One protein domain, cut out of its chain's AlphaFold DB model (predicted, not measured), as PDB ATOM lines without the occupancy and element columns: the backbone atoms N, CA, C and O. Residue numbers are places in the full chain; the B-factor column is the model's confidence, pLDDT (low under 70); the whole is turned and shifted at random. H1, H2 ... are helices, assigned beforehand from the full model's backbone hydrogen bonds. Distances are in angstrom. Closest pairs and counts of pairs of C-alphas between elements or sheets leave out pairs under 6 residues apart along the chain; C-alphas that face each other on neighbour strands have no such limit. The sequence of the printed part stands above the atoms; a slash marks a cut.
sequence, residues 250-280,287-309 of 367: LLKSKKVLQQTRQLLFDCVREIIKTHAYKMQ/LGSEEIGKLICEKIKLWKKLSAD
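This is residues 250 to 280 and 287 to 309 of the 367 residues of the protein "DUF4378 domain-containing protein" of Tripterygium wilfordii (UniProt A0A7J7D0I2). A long helix, H1, is crossed at about a right angle by a shorter one, H2, making a lopsided T. They meet where residues 268 to 272 of H1 touch residues 292 to 296 of H2, while residues 250 to 263 and 300 to 309 stick out as free arms. The printed part has 54 residues with two named helices, H1 then H2, and no named strand; the class is all helix. It is loose, with a radius of gyration of the C-alphas of 14.1 A and spans of 44 by 29 by 18 A.

Find C-alpha 250 at (66.840, -33.917, 16.602); from there H1, residues 250 to 278, runs 42.5 A. H2, residues 289 to 306, runs 25.5 A and ends at C-alpha 306, (50.201, -16.556, 40.491).

Look at Val 268 of H1 and Ile 296 of H2, whose C-alphas are the closest of the two helices, 7.6 A apart. The helices touch there, about perpendicular at 76 degrees. In H1 and H2 every O i to N i+4 pair is within hydrogen-bond range.

The C-alphas of Leu 250 and Gln 280 are the farthest apart, 45.6 A. Residues 281 to 286 are not printed, and C-alphas 280 and 287 stand 13.7 A apart across this cut. Confidence is under 70 at residues 250 to 251 and 278 to 280.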
ATOM      1  N   LEU A 250      67.089 -35.041  17.510       62.16
ATOM      2  CA  LEU A 250      66.840 -33.917  16.602       62.16
ATOM      3  C   LEU A 250      65.381 -33.883  16.110       62.16
ATOM      4  O   LEU A 250      64.747 -32.829  16.041       62.16
ATOM      5  N   LEU A 251      64.798 -35.048  15.816       64.81
ATOM      6  CA  LEU A 251      63.382 -35.136  15.445       64.81
ATOM      7  C   LEU A 251      62.450 -34.808  16.622       64.81
ATOM      8  O   LEU A 251      61.391 -34.208  16.419       64.81
ATOM      9  N   LYS A 252      62.843 -35.155  17.856       72.69
ATOM     10  CA  LYS A 252      62.108 -34.771  19.072       72.69
ATOM     11  C   LYS A 252      62.159 -33.259  19.300       72.69
ATOM     12  O   LYS A 252      61.109 -32.666  19.531       72.69
ATOM     13  N   SER A 253      63.324 -32.621  19.168       76.44
ATOM     14  CA  SER A 253      63.453 -31.167  19.352       76.44
ATOM     15  C   SER A 253      62.668 -30.378  18.301       76.44
ATOM     16  O   SER A 253      62.021 -29.389  18.642       76.44
ATOM     17  N   LYS A 254      62.612 -30.861  17.051       86.88
ATOM     18  CA  LYS A 254      61.787 -30.259  15.992       86.88
ATOM     19  C   LYS A 254      60.290 -30.327  16.305       86.88
ATOM     20  O   LYS A 254      59.586 -29.335  16.118       86.88
ATOM     21  N   LYS A 255      59.803 -31.470  16.807       85.81
ATOM     22  CA  LYS A 255      58.400 -31.621  17.233       85.81
ATOM     23  C   LYS A 255      58.065 -30.700  18.404       85.81
ATOM     24  O   LYS A 255      57.052 -30.012  18.340       85.81
ATOM     25  N   VAL A 256      58.930 -30.637  19.416       84.25
ATOM     26  CA  VAL A 256      58.747 -29.740  20.569       84.25
ATOM     27  C   VAL A 256      58.730 -28.280  20.119       84.25
ATOM     28  O   VAL A 256      57.828 -27.541  20.492       84.25
ATOM     29  N   LEU A 257      59.652 -27.863  19.248       87.44
ATOM     30  CA  LEU A 257      59.680 -26.496  18.725       87.44
ATOM     31  C   LEU A 257      58.397 -26.145  17.959       87.44
ATOM     32  O   LEU A 257      57.851 -25.054  18.126       87.44
ATOM     33  N   GLN A 258      57.901 -27.066  17.129       89.88
ATOM     34  CA  GLN A 258      56.656 -26.868  16.393       89.88
ATOM     35  C   GLN A 258      55.450 -26.773  17.337       89.88
ATOM     36  O   GLN A 258      54.602 -25.906  17.139       89.88
ATOM     37  N   GLN A 259      55.396 -27.610  18.376       89.94
ATOM     38  CA  GLN A 259      54.358 -27.550  19.407       89.94
ATOM     39  C   GLN A 259      54.402 -26.226  20.176       89.94
ATOM     40  O   GLN A 259      53.374 -25.573  20.312       89.94
ATOM     41  N   THR A 260      55.584 -25.772  20.600       86.00
ATOM     42  CA  THR A 260      55.748 -24.481  21.284       86.00
ATOM     43  C   THR A 260      55.338 -23.314  20.389       86.00
ATOM     44  O   THR A 260      54.678 -22.382  20.844       86.00
ATOM     45  N   ARG A 261      55.681 -23.365  19.095       88.31
ATOM     46  CA  ARG A 261      55.261 -22.347  18.122       88.31
ATOM     47  C   ARG A 261      53.742 -22.325  17.955       88.31
ATOM     48  O   ARG A 261      53.165 -21.243  17.902       88.31
ATOM     49  N   GLN A 262      53.109 -23.494  17.882       92.31
ATOM     50  CA  GLN A 262      51.656 -23.612  17.790       92.31
ATOM     51  C   GLN A 262      50.979 -23.038  19.041       92.31
ATOM     52  O   GLN A 262      50.110 -22.182  18.916       92.31
ATOM     53  N   LEU A 263      51.466 -23.405  20.229       89.69
ATOM     54  CA  LEU A 263      50.967 -22.890  21.504       89.69
ATOM     55  C   LEU A 263      51.069 -21.360  21.593       89.69
ATOM     56  O   LEU A 263      50.144 -20.703  22.063       89.69
ATOM     57  N   LEU A 264      52.168 -20.773  21.103       87.25
ATOM     58  CA  LEU A 264      52.325 -19.319  21.057       87.25
ATOM     59  C   LEU A 264      51.264 -18.666  20.157       87.25
ATOM     60  O   LEU A 264      50.667 -17.663  20.541       87.25
ATOM     61  N   PHE A 265      51.005 -19.238  18.977       90.19
ATOM     62  CA  PHE A 265      49.963 -18.733  18.082       90.19
ATOM     63  C   PHE A 265      48.563 -18.876  18.669       90.19
ATOM     64  O   PHE A 265      47.746 -17.973  18.489       90.19
ATOM     65  N   ASP A 266      48.287 -19.975  19.365       90.06
ATOM     66  CA  ASP A 266      46.997 -20.200  20.011       90.06
ATOM     67  C   ASP A 266      46.782 -19.207  21.161       90.06
ATOM     68  O   ASP A 266      45.731 -18.577  21.215       90.06
ATOM     69  N   CYS A 267      47.816 -18.934  21.966       84.06
ATOM     70  CA  CYS A 267      47.794 -17.904  23.010       84.06
ATOM     71  C   CYS A 267      47.530 -16.496  22.441       84.06
ATOM     72  O   CYS A 267      46.647 -15.778  22.909       84.06
ATOM     73  N   VAL A 268      48.235 -16.105  21.371       85.88
ATOM     74  CA  VAL A 268      47.997 -14.817  20.687       85.88
ATOM     75  C   VAL A 268      46.567 -14.748  20.142       85.88
ATOM     76  O   VAL A 268      45.884 -13.735  20.294       85.88
ATOM     77  N   ARG A 269      46.091 -15.830  19.517       89.88
ATOM     78  CA  ARG A 269      44.739 -15.918  18.955       89.88
ATOM     79  C   ARG A 269      43.669 -15.792  20.037       89.88
ATOM     80  O   ARG A 269      42.674 -15.106  19.814       89.88
ATOM     81  N   GLU A 270      43.853 -16.445  21.176       86.81
ATOM     82  CA  GLU A 270      42.942 -16.390  22.320       86.81
ATOM     83  C   GLU A 270      42.865 -14.983  22.918       86.81
ATOM     84  O   GLU A 270      41.770 -14.466  23.146       86.81
ATOM     85  N   ILE A 271      44.008 -14.309  23.072       82.56
ATOM     86  CA  ILE A 271      44.065 -12.911  23.521       82.56
ATOM     87  C   ILE A 271      43.288 -11.993  22.570       82.56
ATOM     88  O   ILE A 271      42.491 -11.168  23.013       82.56
ATOM     89  N   ILE A 272      43.473 -12.153  21.259       84.00
ATOM     90  CA  ILE A 272      42.749 -11.350  20.263       84.00
ATOM     91  C   ILE A 272      41.241 -11.626  20.338       84.00
ATOM     92  O   ILE A 272      40.449 -10.686  20.287       84.00
ATOM     93  N   LYS A 273      40.828 -12.892  20.485       86.00
ATOM     94  CA  LYS A 273      39.412 -13.273  20.605       86.00
ATOM     95  C   LYS A 273      38.768 -12.688  21.862       86.00
ATOM     96  O   LYS A 273      37.757 -12.005  21.754       86.00
ATOM     97  N   THR A 274      39.363 -12.915  23.030       79.81
ATOM     98  CA  THR A 274      38.845 -12.416  24.318       79.81
ATOM     99  C   THR A 274      38.759 -10.894  24.345       79.81
ATOM    100  O   THR A 274      37.776 -10.338  24.833       79.81
ATOM    101  N   HIS A 275      39.737 -10.200  23.758       74.62
ATOM    102  CA  HIS A 275      39.682  -8.749  23.629       74.62
ATOM    103  C   HIS A 275      38.588  -8.284  22.651       74.62
ATOM    104  O   HIS A 275      37.903  -7.297  22.916       74.62
ATOM    105  N   ALA A 276      38.395  -8.986  21.530       76.56
ATOM    106  CA  ALA A 276      37.359  -8.647  20.557       76.56
ATOM    107  C   ALA A 276      35.942  -8.752  21.146       76.56
ATOM    108  O   ALA A 276      35.112  -7.895  20.851       76.56
ATOM    109  N   TYR A 277      35.685  -9.737  22.016       70.19
ATOM    110  CA  TYR A 277      34.395  -9.872  22.707       70.19
ATOM    111  C   TYR A 277      34.133  -8.737  23.704       70.19
ATOM    112  O   TYR A 277      33.012  -8.246  23.795       70.19
ATOM    113  N   LYS A 278      35.164  -8.241  24.400       68.31
ATOM    114  CA  LYS A 278      35.012  -7.115  25.344       68.31
ATOM    115  C   LYS A 278      34.704  -5.775  24.665       68.31
ATOM    116  O   LYS A 278      34.162  -4.886  25.309       68.31
ATOM    117  N   MET A 279      35.028  -5.626  23.379       62.97
ATOM    118  CA  MET A 279      34.882  -4.375  22.619       62.97
ATOM    119  C   MET A 279      33.656  -4.357  21.693       62.97
ATOM    120  O   MET A 279      33.562  -3.520  20.796       62.97
ATOM    121  N   GLN A 280      32.695  -5.263  21.890       54.91
ATOM    122  CA  GLN A 280      31.551  -5.441  20.988       54.91
ATOM    123  C   GLN A 280      30.533  -4.272  20.998       54.91
ATOM    124  O   GLN A 280      29.571  -4.301  20.238       54.91
ATOM    125  N   LEU A 287      43.725  -4.151  17.762       79.56
ATOM    126  CA  LEU A 287      44.932  -3.847  18.530       79.56
ATOM    127  C   LEU A 287      46.141  -3.901  17.599       79.56
ATOM    128  O   LEU A 287      46.290  -4.848  16.820       79.56
ATOM    129  N   GLY A 288      47.025  -2.916  17.721       88.00
ATOM    130  CA  GLY A 288      48.337  -2.994  17.110       88.00
ATOM    131  C   GLY A 288      49.170  -4.112  17.741       88.00
ATOM    132  O   GLY A 288      48.901  -4.633  18.831       88.00
ATOM    133  N   SER A 289      50.211  -4.521  17.022       83.56
ATOM    134  CA  SER A 289      51.122  -5.572  17.480       83.56
ATOM    135  C   SER A 289      51.847  -5.204  18.779       83.56
ATOM    136  O   SER A 289      52.209  -6.097  19.544       83.56
ATOM    137  N   GLU A 290      52.057  -3.910  19.041       87.25
ATOM    138  CA  GLU A 290      52.704  -3.436  20.266       87.25
ATOM    139  C   GLU A 290      51.792  -3.616  21.486       87.25
ATOM    140  O   GLU A 290      52.233  -4.105  22.527       87.25
ATOM    141  N   GLU A 291      50.507  -3.290  21.352       86.44
ATOM    142  CA  GLU A 291      49.504  -3.477  22.396       86.44
ATOM    143  C   GLU A 291      49.308  -4.965  22.701       86.44
ATOM    144  O   GLU A 291      49.293  -5.353  23.870       86.44
ATOM    145  N   ILE A 292      49.254  -5.815  21.667       85.75
ATOM    146  CA  ILE A 292      49.199  -7.278  21.832       85.75
ATOM    147  C   ILE A 292      50.438  -7.777  22.585       85.75
ATOM    148  O   ILE A 292      50.317  -8.555  23.533       85.75
ATOM    149  N   GLY A 293      51.631  -7.308  22.202       85.25
ATOM    150  CA  GLY A 293      52.881  -7.657  22.877       85.25
ATOM    151  C   GLY A 293      52.882  -7.272  24.361       85.25
ATOM    152  O   GLY A 293      53.268  -8.086  25.207       85.25
ATOM    153  N   LYS A 294      52.392  -6.068  24.694       90.88
ATOM    154  CA  LYS A 294      52.230  -5.607  26.085       90.88
ATOM    155  C   LYS A 294      51.288  -6.520  26.865       90.88
ATOM    156  O   LYS A 294      51.648  -6.966  27.952       90.88
ATOM    157  N   LEU A 295      50.146  -6.873  26.281       85.62
ATOM    158  CA  LEU A 295      49.127  -7.705  26.922       85.62
ATOM    159  C   LEU A 295      49.637  -9.130  27.199       85.62
ATOM    160  O   LEU A 295      49.435  -9.665  28.290       85.62
ATOM    161  N   ILE A 296      50.396  -9.714  26.265       83.31
ATOM    162  CA  ILE A 296      51.079 -11.005  26.468       83.31
ATOM    163  C   ILE A 296      52.080 -10.909  27.624       83.31
ATOM    164  O   ILE A 296      52.098 -11.763  28.511       83.31
ATOM    165  N   CYS A 297      52.907  -9.858  27.650       85.00
ATOM    166  CA  CYS A 297      53.892  -9.668  28.713       85.00
ATOM    167  C   CYS A 297      53.233  -9.500  30.087       85.00
ATOM    168  O   CYS A 297      53.742 -10.021  31.079       85.00
ATOM    169  N   GLU A 298      52.107  -8.792  30.160       86.94
ATOM    170  CA  GLU A 298      51.322  -8.653  31.384       86.94
ATOM    171  C   GLU A 298      50.732  -9.984  31.842       86.94
ATOM    172  O   GLU A 298      50.891 -10.334  33.012       86.94
ATOM    173  N   LYS A 299      50.146 -10.773  30.934       82.44
ATOM    174  CA  LYS A 299      49.627 -12.117  31.243       82.44
ATOM    175  C   LYS A 299      50.724 -13.048  31.758       82.44
ATOM    176  O   LYS A 299      50.545 -13.668  32.802       82.44
ATOM    177  N   ILE A 300      51.896 -13.072  31.119       83.88
ATOM    178  CA  ILE A 300      53.045 -13.872  31.578       83.88
ATOM    179  C   ILE A 300      53.517 -13.418  32.967       83.88
ATOM    180  O   ILE A 300      53.796 -14.250  33.834       83.88
ATOM    181  N   LYS A 301      53.602 -12.102  33.210       86.94
ATOM    182  CA  LYS A 301      53.945 -11.562  34.537       86.94
ATOM    183  C   LYS A 301      52.913 -11.966  35.588       86.94
ATOM    184  O   LYS A 301      53.300 -12.313  36.703       86.94
ATOM    185  N   LEU A 302      51.630 -11.933  35.233       82.12
ATOM    186  CA  LEU A 302      50.532 -12.334  36.103       82.12
ATOM    187  C   LEU A 302      50.645 -13.823  36.452       82.12
ATOM    188  O   LEU A 302      50.675 -14.152  37.634       82.12
ATOM    189  N   TRP A 303      50.823 -14.700  35.461       79.88
ATOM    190  CA  TRP A 303      51.017 -16.141  35.664       79.88
ATOM    191  C   TRP A 303      52.232 -16.454  36.534       79.88
ATOM    192  O   TRP A 303      52.136 -17.258  37.455       79.88
ATOM    193  N   LYS A 304      53.360 -15.769  36.315       82.50
ATOM    194  CA  LYS A 304      54.555 -15.919  37.156       82.50
ATOM    195  C   LYS A 304      54.317 -15.474  38.604       82.50
ATOM    196  O   LYS A 304      54.938 -15.998  39.522       82.50
ATOM    197  N   LYS A 305      53.455 -14.478  38.819       84.88
ATOM    198  CA  LYS A 305      53.079 -14.015  40.162       84.88
ATOM    199  C   LYS A 305      52.099 -14.983  40.833       84.88
ATOM    200  O   LYS A 305      52.214 -15.210  42.031       84.88
ATOM    201  N   LEU A 306      51.172 -15.547  40.060       73.88
ATOM    202  CA  LEU A 306      50.201 -16.556  40.491       73.88
ATOM    203  C   LEU A 306      50.865 -17.887  40.843       73.88
ATOM    204  O   LEU A 306      50.483 -18.508  41.824       73.88
ATOM    205  N   SER A 307      51.910 -18.293  40.116       75.75
ATOM    206  CA  SER A 307      52.632 -19.539  40.406       75.75
ATOM    207  C   SER A 307      53.357 -19.533  41.755       75.75
ATOM    208  O   SER A 307      53.838 -20.573  42.185       75.75
ATOM    209  N   ALA A 308      53.505 -18.369  42.392       79.50
ATOM    210  CA  ALA A 308      54.124 -18.238  43.708       79.50
ATOM    211  C   ALA A 308      53.102 -18.265  44.860       79.50
ATOM    212  O   ALA A 308      53.514 -18.284  46.015       79.50
ATOM    213  N   ASP A 309      51.801 -18.222  44.565       80.19
ATOM    214  CA  ASP A 309      50.748 -18.077  45.569       80.19
ATOM    215  C   ASP A 309      49.535 -18.945  45.204       80.19
ATOM    216  O   ASP A 309      48.625 -18.519  44.488       80.19
TER     217      ASP A 309